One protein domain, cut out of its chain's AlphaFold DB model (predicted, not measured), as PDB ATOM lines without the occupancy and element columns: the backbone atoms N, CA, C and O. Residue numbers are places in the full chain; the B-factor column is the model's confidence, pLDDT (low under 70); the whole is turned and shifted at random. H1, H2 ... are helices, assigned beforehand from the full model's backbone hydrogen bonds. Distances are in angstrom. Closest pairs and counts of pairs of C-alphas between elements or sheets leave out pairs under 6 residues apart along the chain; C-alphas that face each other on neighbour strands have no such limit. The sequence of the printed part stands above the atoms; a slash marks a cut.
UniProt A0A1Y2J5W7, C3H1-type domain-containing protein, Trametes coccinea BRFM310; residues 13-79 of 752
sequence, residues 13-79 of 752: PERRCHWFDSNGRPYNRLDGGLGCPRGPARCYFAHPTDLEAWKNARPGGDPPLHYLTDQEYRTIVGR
ATOM      1  N   PRO A  13       9.261 -26.063 -18.099       67.12
ATOM      2  CA  PRO A  13       9.375 -27.490 -17.815       67.12
ATOM      3  C   PRO A  13       9.990 -28.247 -19.000       67.12
ATOM      4  O   PRO A  13       9.924 -29.465 -19.064       67.12
ATOM      5  N   GLU A  14      10.581 -27.540 -19.965       85.19
ATOM      6  CA  GLU A  14      11.058 -28.082 -21.239       85.19
ATOM      7  C   GLU A  14      12.218 -29.073 -21.093       85.19
ATOM      8  O   GLU A  14      12.550 -29.759 -22.060       85.19
ATOM      9  N   ARG A  15      12.855 -29.145 -19.916       92.94
ATOM     10  CA  ARG A  15      14.008 -30.008 -19.635       92.94
ATOM     11  C   ARG A  15      13.875 -30.720 -18.289       92.94
ATOM     12  O   ARG A  15      13.546 -30.107 -17.270       92.94
ATOM     13  N   ARG A  16      14.183 -32.017 -18.299       95.88
ATOM     14  CA  ARG A  16      14.283 -32.877 -17.113       95.88
ATOM     15  C   ARG A  16      15.469 -32.466 -16.249       95.88
ATOM     16  O   ARG A  16      16.480 -31.971 -16.750       95.88
ATOM     17  N   CYS A  17      15.358 -32.676 -14.943       96.00
ATOM     18  CA  CYS A  17      16.431 -32.354 -14.019       96.00
ATOM     19  C   CYS A  17      17.625 -33.301 -14.198       96.00
ATOM     20  O   CYS A  17      17.516 -34.492 -13.929       96.00
ATOM     21  N   HIS A  18      18.778 -32.731 -14.559       95.81
ATOM     22  CA  HIS A  18      20.072 -33.398 -14.785       95.81
ATOM     23  C   HIS A  18      20.518 -34.394 -13.692       95.81
ATOM     24  O   HIS A  18      21.376 -35.231 -13.933       95.81
ATOM     25  N   TRP A  19      19.970 -34.299 -12.477       97.06
ATOM     26  CA  TRP A  19      20.315 -35.152 -11.332       97.06
ATOM     27  C   TRP A  19      19.558 -36.490 -11.277       97.06
ATOM     28  O   TRP A  19      19.689 -37.230 -10.298       97.06
ATOM     29  N   PHE A  20      18.767 -36.788 -12.303       96.69
ATOM     30  CA  PHE A  20      18.018 -38.026 -12.464       96.69
ATOM     31  C   PHE A  20      18.252 -38.577 -13.876       96.69
ATOM     32  O   PHE A  20      18.409 -37.799 -14.818       96.69
ATOM     33  N   ASP A  21      18.261 -39.900 -14.025       95.19
ATOM     34  CA  ASP A  21      18.384 -40.545 -15.336       95.19
ATOM     35  C   ASP A  21      17.101 -40.401 -16.184       95.19
ATOM     36  O   ASP A  21      16.081 -39.871 -15.735       95.19
ATOM     37  N   SER A  22      17.118 -40.920 -17.413       93.62
ATOM     38  CA  SER A  22      15.961 -40.924 -18.324       93.62
ATOM     39  C   SER A  22      14.692 -41.570 -17.743       93.62
ATOM     40  O   SER A  22      13.588 -41.224 -18.171       93.62
ATOM     41  N   ASN A  23      14.842 -42.479 -16.776       95.19
ATOM     42  CA  ASN A  23      13.777 -43.242 -16.123       95.19
ATOM     43  C   ASN A  23      13.269 -42.566 -14.834       95.19
ATOM     44  O   ASN A  23      12.222 -42.943 -14.314       95.19
ATOM     45  N   GLY A  24      13.992 -41.565 -14.324       95.38
ATOM     46  CA  GLY A  24      13.710 -40.883 -13.062       95.38
ATOM     47  C   GLY A  24      14.442 -41.461 -11.845       95.38
ATOM     48  O   GLY A  24      14.127 -41.088 -10.714       95.38
ATOM     49  N   ARG A  25      15.437 -42.336 -12.037       96.81
ATOM     50  CA  ARG A  25      16.330 -42.805 -10.969       96.81
ATOM     51  C   ARG A  25      17.241 -41.648 -10.527       96.81
ATOM     52  O   ARG A  25      17.936 -41.091 -11.377       96.81
ATOM     53  N   PRO A  26      17.291 -41.278  -9.234       97.00
ATOM     54  CA  PRO A  26      18.235 -40.276  -8.745       97.00
ATOM     55  C   PRO A  26      19.677 -40.785  -8.840       97.00
ATOM     56  O   PRO A  26      19.956 -41.920  -8.451       97.00
ATOM     57  N   TYR A  27      20.605 -39.936  -9.280       96.88
ATOM     58  CA  TYR A  27      22.034 -40.244  -9.182       96.88
ATOM     59  C   TYR A  27      22.546 -40.077  -7.739       96.88
ATOM     60  O   TYR A  27      22.093 -39.197  -6.999       96.88
ATOM     61  N   ASN A  28      23.517 -40.912  -7.357       96.69
ATOM     62  CA  ASN A  28      24.275 -40.801  -6.110       96.69
ATOM     63  C   ASN A  28      25.321 -39.676  -6.198       96.69
ATOM     64  O   ASN A  28      26.158 -39.667  -7.106       96.69
ATOM     65  N   ARG A  29      25.308 -38.755  -5.229       95.88
ATOM     66  CA  ARG A  29      26.253 -37.631  -5.133       95.88
ATOM     67  C   ARG A  29      27.363 -37.884  -4.107       95.88
ATOM     68  O   ARG A  29      27.197 -38.672  -3.178       95.88
ATOM     69  N   LEU A  30      28.494 -37.193  -4.258       93.12
ATOM     70  CA  LEU A  30      29.675 -37.319  -3.385       93.12
ATOM     71  C   LEU A  30      29.441 -36.874  -1.933       93.12
ATOM     72  O   LEU A  30      30.154 -37.324  -1.044       93.12
ATOM     73  N   ASP A  31      28.440 -36.032  -1.674       92.88
ATOM     74  CA  ASP A  31      27.993 -35.664  -0.323       92.88
ATOM     75  C   ASP A  31      27.049 -36.711   0.307       92.88
ATOM     76  O   ASP A  31      26.426 -36.447   1.331       92.88
ATOM     77  N   GLY A  32      26.901 -37.889  -0.314       94.19
ATOM     78  CA  GLY A  32      25.977 -38.947   0.109       94.19
ATOM     79  C   GLY A  32      24.507 -38.663  -0.223       94.19
ATOM     80  O   GLY A  32      23.635 -39.471   0.091       94.19
ATOM     81  N   GLY A  33      24.212 -37.527  -0.859       94.81
ATOM     82  CA  GLY A  33      22.858 -37.152  -1.245       94.81
ATOM     83  C   GLY A  33      22.372 -37.871  -2.506       94.81
ATOM     84  O   GLY A  33      23.126 -38.100  -3.450       94.81
ATOM     85  N   LEU A  34      21.071 -38.160  -2.561       95.62
ATOM     86  CA  LEU A  34      20.397 -38.653  -3.764       95.62
ATOM     87  C   LEU A  34      19.774 -37.491  -4.550       95.62
ATOM     88  O   LEU A  34      19.236 -36.552  -3.959       95.62
ATOM     89  N   GLY A  35      19.817 -37.564  -5.881       95.12
ATOM     90  CA  GLY A  35      19.051 -36.683  -6.770       95.12
ATOM     91  C   GLY A  35      19.436 -35.204  -6.657       95.12
ATOM     92  O   GLY A  35      20.567 -34.869  -6.313       95.12
ATOM     93  N   CYS A  36      18.518 -34.285  -6.971       96.50
ATOM     94  CA  CYS A  36      18.855 -32.860  -7.024       96.50
ATOM     95  C   CYS A  36      19.083 -32.239  -5.628       96.50
ATOM     96  O   CYS A  36      18.158 -32.250  -4.813       96.50
ATOM     97  N   PRO A  37      20.225 -31.562  -5.367       94.88
ATOM     98  CA  PRO A  37      20.493 -30.892  -4.086       94.88
ATOM     99  C   PRO A  37      19.540 -29.728  -3.759       94.88
ATOM    100  O   PRO A  37      19.519 -29.255  -2.628       94.88
ATOM    101  N   ARG A  38      18.752 -29.241  -4.730       93.56
ATOM    102  CA  ARG A  38      17.738 -28.194  -4.506       93.56
ATOM    103  C   ARG A  38      16.365 -28.757  -4.112       93.56
ATOM    104  O   ARG A  38      15.552 -28.008  -3.579       93.56
ATOM    105  N   GLY A  39      16.112 -30.044  -4.366       92.31
ATOM    106  CA  GLY A  39      14.779 -30.653  -4.296       92.31
ATOM    107  C   GLY A  39      13.800 -30.111  -5.358       92.31
ATOM    108  O   GLY A  39      14.075 -29.079  -5.979       92.31
ATOM    109  N   PRO A  40      12.640 -30.768  -5.560       91.00
ATOM    110  CA  PRO A  40      11.679 -30.380  -6.597       91.00
ATOM    111  C   PRO A  40      11.170 -28.943  -6.401       91.00
ATOM    112  O   PRO A  40      11.254 -28.124  -7.309       91.00
ATOM    113  N   ALA A  41      10.785 -28.575  -5.174       87.62
ATOM    114  CA  ALA A  41      10.193 -27.270  -4.852       87.62
ATOM    115  C   ALA A  41      11.113 -26.037  -5.043       87.62
ATOM    116  O   ALA A  41      10.657 -24.906  -4.870       87.62
ATOM    117  N   ARG A  42      12.409 -26.214  -5.348       91.00
ATOM    118  CA  ARG A  42      13.366 -25.106  -5.587       91.00
ATOM    119  C   ARG A  42      14.223 -25.290  -6.842       91.00
ATOM    120  O   ARG A  42      15.153 -24.508  -7.066       91.00
ATOM    121  N   CYS A  43      13.963 -26.318  -7.642       91.56
ATOM    122  CA  CYS A  43      14.674 -26.542  -8.891       91.56
ATOM    123  C   CYS A  43      13.842 -26.043 -10.076       91.56
ATOM    124  O   CYS A  43      12.621 -26.051 -10.037       91.56
ATOM    125  N   TYR A  44      14.514 -25.593 -11.135       92.25
ATOM    126  CA  TYR A  44      13.862 -25.015 -12.318       92.25
ATOM    127  C   TYR A  44      13.617 -26.040 -13.437       92.25
ATOM    128  O   TYR A  44      13.143 -25.674 -14.506       92.25
ATOM    129  N   PHE A  45      13.951 -27.307 -13.188       94.38
ATOM    130  CA  PHE A  45      13.832 -28.426 -14.121       94.38
ATOM    131  C   PHE A  45      12.838 -29.451 -13.576       94.38
ATOM    132  O   PHE A  45      12.839 -29.706 -12.368       94.38
ATOM    133  N   ALA A  46      12.063 -30.088 -14.456       94.94
ATOM    134  CA  ALA A  46      11.074 -31.091 -14.057       94.94
ATOM    135  C   ALA A  46      11.731 -32.254 -13.290       94.94
ATOM    136  O   ALA A  46      12.778 -32.763 -13.706       94.94
ATOM    137  N   HIS A  47      11.127 -32.669 -12.179       96.38
ATOM    138  CA  HIS A  47      11.530 -33.831 -11.382       96.38
ATOM    139  C   HIS A  47      10.620 -35.036 -11.659       96.38
ATOM    140  O   HIS A  47       9.489 -34.845 -12.094       96.38
ATOM    141  N   PRO A  48      11.044 -36.277 -11.353       96.31
ATOM    142  CA  PRO A  48      10.190 -37.462 -11.500       96.31
ATOM    143  C   PRO A  48       8.911 -37.430 -10.645       96.31
ATOM    144  O   PRO A  48       7.947 -38.123 -10.957       96.31
ATOM    145  N   THR A  49       8.881 -36.605  -9.591       95.25
ATOM    146  CA  THR A  49       7.673 -36.273  -8.814       95.25
ATOM    147  C   THR A  49       6.620 -35.536  -9.640       95.25
ATOM    148  O   THR A  49       5.424 -35.668  -9.393       95.25
ATOM    149  N   ASP A  50       7.057 -34.787 -10.646       92.62
ATOM    150  CA  ASP A  50       6.256 -33.847 -11.419       92.62
ATOM    151  C   ASP A  50       5.777 -34.555 -12.698       92.62
ATOM    152  O   ASP A  50       6.039 -34.109 -13.812       92.62
ATOM    153  N   LEU A  51       5.147 -35.726 -12.537       90.50
ATOM    154  CA  LEU A  51       4.971 -36.773 -13.561       90.50
ATOM    155  C   LEU A  51       4.560 -36.285 -14.962       90.50
ATOM    156  O   LEU A  51       5.040 -36.818 -15.961       90.50
ATOM    157  N   GLU A  52       3.668 -35.301 -15.049       91.88
ATOM    158  CA  GLU A  52       3.209 -34.714 -16.313       91.88
ATOM    159  C   GLU A  52       4.282 -33.823 -16.963       91.88
ATOM    160  O   GLU A  52       4.618 -34.003 -18.136       91.88
ATOM    161  N   ALA A  53       4.897 -32.931 -16.180       91.19
ATOM    162  CA  ALA A  53       6.027 -32.123 -16.622       91.19
ATOM    163  C   ALA A  53       7.222 -33.008 -17.007       91.19
ATOM    164  O   ALA A  53       7.806 -32.808 -18.063       91.19
ATOM    165  N   TRP A  54       7.547 -34.034 -16.213       93.25
ATOM    166  CA  TRP A  54       8.646 -34.968 -16.482       93.25
ATOM    167  C   TRP A  54       8.486 -35.726 -17.805       93.25
ATOM    168  O   TRP A  54       9.446 -35.848 -18.566       93.25
ATOM    169  N   LYS A  55       7.275 -36.211 -18.107       93.38
ATOM    170  CA  LYS A  55       6.980 -36.895 -19.377       93.38
ATOM    171  C   LYS A  55       7.185 -35.967 -20.575       93.38
ATOM    172  O   LYS A  55       7.875 -36.358 -21.515       93.38
ATOM    173  N   ASN A  56       6.645 -34.751 -20.498       93.38
ATOM    174  CA  ASN A  56       6.669 -33.764 -21.582       93.38
ATOM    175  C   ASN A  56       8.024 -33.037 -21.719       93.38
ATOM    176  O   ASN A  56       8.343 -32.501 -22.781       93.38
ATOM    177  N   ALA A  57       8.839 -33.034 -20.664       92.31
ATOM    178  CA  ALA A  57      10.178 -32.469 -20.649       92.31
ATOM    179  C   ALA A  57      11.148 -33.254 -21.545       92.31
ATOM    180  O   ALA A  57      11.265 -34.483 -21.440       92.31
ATOM    181  N   ARG A  58      11.933 -32.530 -22.354       93.81
ATOM    182  CA  ARG A  58      13.076 -33.091 -23.090       93.81
ATOM    183  C   ARG A  58      14.118 -33.630 -22.096       93.81
ATOM    184  O   ARG A  58      14.205 -33.113 -20.977       93.81
ATOM    185  N   PRO A  59      14.947 -34.616 -22.483       91.44
ATOM    186  CA  PRO A  59      16.058 -35.067 -21.653       91.44
ATOM    187  C   PRO A  59      16.917 -33.903 -21.139       91.44
ATOM    188  O   PRO A  59      17.186 -32.933 -21.857       91.44
ATOM    189  N   GLY A  60      17.344 -34.006 -19.880       87.25
ATOM    190  CA  GLY A  60      18.457 -33.204 -19.389       87.25
ATOM    191  C   GLY A  60      19.729 -33.591 -20.145       87.25
ATOM    192  O   GLY A  60      19.846 -34.714 -20.631       87.25
ATOM    193  N   GLY A  61      20.679 -32.662 -20.246       87.12
ATOM    194  CA  GLY A  61      22.067 -33.051 -20.523       87.12
ATOM    195  C   GLY A  61      22.667 -33.766 -19.310       87.12
ATOM    196  O   GLY A  61      22.015 -33.861 -18.267       87.12
ATOM    197  N   ASP A  62      23.915 -34.201 -19.404       89.00
ATOM    198  CA  ASP A  62      24.544 -34.960 -18.323       89.00
ATOM    199  C   ASP A  62      24.583 -34.187 -16.984       89.00
ATOM    200  O   ASP A  62      24.691 -32.951 -16.972       89.00
ATOM    201  N   PRO A  63      24.489 -34.880 -15.833       88.81
ATOM    202  CA  PRO A  63      24.782 -34.293 -14.526       88.81
ATOM    203  C   PRO A  63      26.204 -33.714 -14.471       88.81
ATOM    204  O   PRO A  63      27.103 -34.208 -15.157       88.81
ATOM    205  N   PRO A  64      26.475 -32.723 -13.597       90.81
ATOM    206  CA  PRO A  64      27.829 -32.221 -13.414       90.81
ATOM    207  C   PRO A  64      28.683 -33.308 -12.747       90.81
ATOM    208  O   PRO A  64      28.621 -33.529 -11.537       90.81
ATOM    209  N   LEU A  65      29.473 -33.996 -13.572       92.19
ATOM    210  CA  LEU A  65      30.182 -35.240 -13.250       92.19
ATOM    211  C   LEU A  65      31.043 -35.171 -11.977       92.19
ATOM    212  O   LEU A  65      31.184 -36.167 -11.276       92.19
ATOM    213  N   HIS A  66      31.571 -33.990 -11.646       91.31
ATOM    214  CA  HIS A  66      32.408 -33.739 -10.467       91.31
ATOM    215  C   HIS A  66      31.656 -33.750  -9.121       91.31
ATOM    216  O   HIS A  66      32.294 -33.629  -8.080       91.31
ATOM    217  N   TYR A  67      30.326 -33.885  -9.123       91.12
ATOM    218  CA  TYR A  67      29.519 -34.095  -7.913       91.12
ATOM    219  C   TYR A  67      29.005 -35.533  -7.763       91.12
ATOM    220  O   TYR A  67      28.341 -35.826  -6.770       91.12
ATOM    221  N   LEU A  68      29.264 -36.422  -8.726       93.88
ATOM    222  CA  LEU A  68      28.792 -37.806  -8.699       93.88
ATOM    223  C   LEU A  68      29.797 -38.752  -8.051       93.88
ATOM    224  O   LEU A  68      31.005 -38.541  -8.136       93.88
ATOM    225  N   THR A  69      29.298 -39.830  -7.447       94.25
ATOM    226  CA  THR A  69      30.175 -40.914  -6.994       94.25
ATOM    227  C   THR A  69      30.863 -41.597  -8.178       94.25
ATOM    228  O   THR A  69      30.307 -41.684  -9.275       94.25
ATOM    229  N   ASP A  70      32.050 -42.157  -7.930       87.38
ATOM    230  CA  ASP A  70      32.826 -42.965  -8.883       87.38
ATOM    231  C   ASP A  70      31.985 -44.002  -9.645       87.38
ATOM    232  O   ASP A  70      32.259 -44.295 -10.807       87.38
ATOM    233  N   GLN A  71      30.966 -44.568  -8.995       90.75
ATOM    234  CA  GLN A  71      30.086 -45.569  -9.588       90.75
ATOM    235  C   GLN A  71      29.142 -44.960 -10.632       90.75
ATOM    236  O   GLN A  71      29.102 -45.454 -11.755       90.75
ATOM    237  N   GLU A  72      28.432 -43.872 -10.315       92.50
ATOM    238  CA  GLU A  72      27.550 -43.209 -11.290       92.50
ATOM    239  C   GLU A  72      28.354 -42.540 -12.411       92.50
ATOM    240  O   GLU A  72      27.962 -42.616 -13.573       92.50
ATOM    241  N   TYR A  73      29.521 -41.968 -12.094       89.75
ATOM    242  CA  TYR A  73      30.452 -41.439 -13.092       89.75
ATOM    243  C   TYR A  73      30.806 -42.500 -14.151       89.75
ATOM    244  O   TYR A  73      30.675 -42.251 -15.349       89.75
ATOM    245  N   ARG A  74      31.181 -43.715 -13.719       89.00
ATOM    246  CA  ARG A  74      31.498 -44.847 -14.615       89.00
ATOM    247  C   ARG A  74      30.275 -45.378 -15.372       89.00
ATOM    248  O   ARG A  74      30.450 -45.925 -16.458       89.00
ATOM    249  N   THR A  75      29.067 -45.236 -14.823       88.75
ATOM    250  CA  THR A  75      27.813 -45.603 -15.505       88.75
ATOM    251  C   THR A  75      27.487 -44.638 -16.646       88.75
ATOM    252  O   THR A  75      27.083 -45.084 -17.714       88.75
ATOM    253  N   ILE A  76      27.681 -43.330 -16.441       85.31
ATOM    254  CA  ILE A  76      27.306 -42.283 -17.406       85.31
ATOM    255  C   ILE A  76      28.367 -42.109 -18.496       85.31
ATOM    256  O   ILE A  76      28.051 -42.130 -19.680       85.31
ATOM    257  N   VAL A  77      29.638 -41.973 -18.108       83.25
ATOM    258  CA  VAL A  77      30.760 -41.757 -19.045       83.25
ATOM    259  C   VAL A  77      31.208 -43.074 -19.705       83.25
ATOM    260  O   VAL A  77      31.964 -43.084 -20.676       83.25
ATOM    261  N   GLY A  78      30.743 -44.210 -19.179       71.56
ATOM    262  CA  GLY A  78      31.292 -45.528 -19.469       71.56
ATOM    263  C   GLY A  78      32.640 -45.758 -18.775       71.56
ATOM    264  O   GLY A  78      33.226 -44.871 -18.145       71.56
ATOM    265  N   ARG A  79      33.176 -46.979 -18.889       54.31
ATOM    266  CA  ARG A  79      34.533 -47.271 -18.407       54.31
ATOM    267  C   ARG A  79      35.565 -46.628 -19.337       54.31
ATOM    268  O   ARG A  79      35.941 -47.218 -20.349       54.31
TER     269      ARG A  79
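AT A GLANCE: This is residues 13 to 79 of the 752 residues of the protein "C3H1-type domain-containing protein" of Trametes coccinea BRFM310 (UniProt A0A1Y2J5W7). Look for little regular structure here: this is a body of winding loops with a short helix near each end of its longest axis, H2 at one end and H1 at the other. Residues 13 to 50 wind through the body before H1, and residues 57 to 69 run from H1 back along its length to H2. The printed part has 67 residues with two named helices, H1 then H2, and no named strand; its class is all helix, though the named elements hold only 13 residues. It is compact, with a radius of gyration of the C-alphas of 11.5 A, and only just elongated, spanning 33 by 22 by 15 A.

HOW THE PARTS SIT: Begin at H2, residues 70 to 76, the longest helix. H1, residues 51 to 56, is apart from it. In both helices every O i to N i+4 pair is within hydrogen-bond range.

IN THESE COORDINATES: Find C-alpha 70 at (32.826, -42.965, -8.883); from there H2 runs 10.2 A to C-alpha 76. H1 begins at C-alpha 51, (4.971, -36.773, -13.561), and runs 8.7 A.

THE WHOLE: The C-alphas farthest apart, of Ala 41 and Arg 79, are 34.3 A apart. The printed part has no cut, and the link from H1 to H2 is long, with 13 residues. Mean pLDDT of the printed part is 91.4; residues 13 and 79 are under 70.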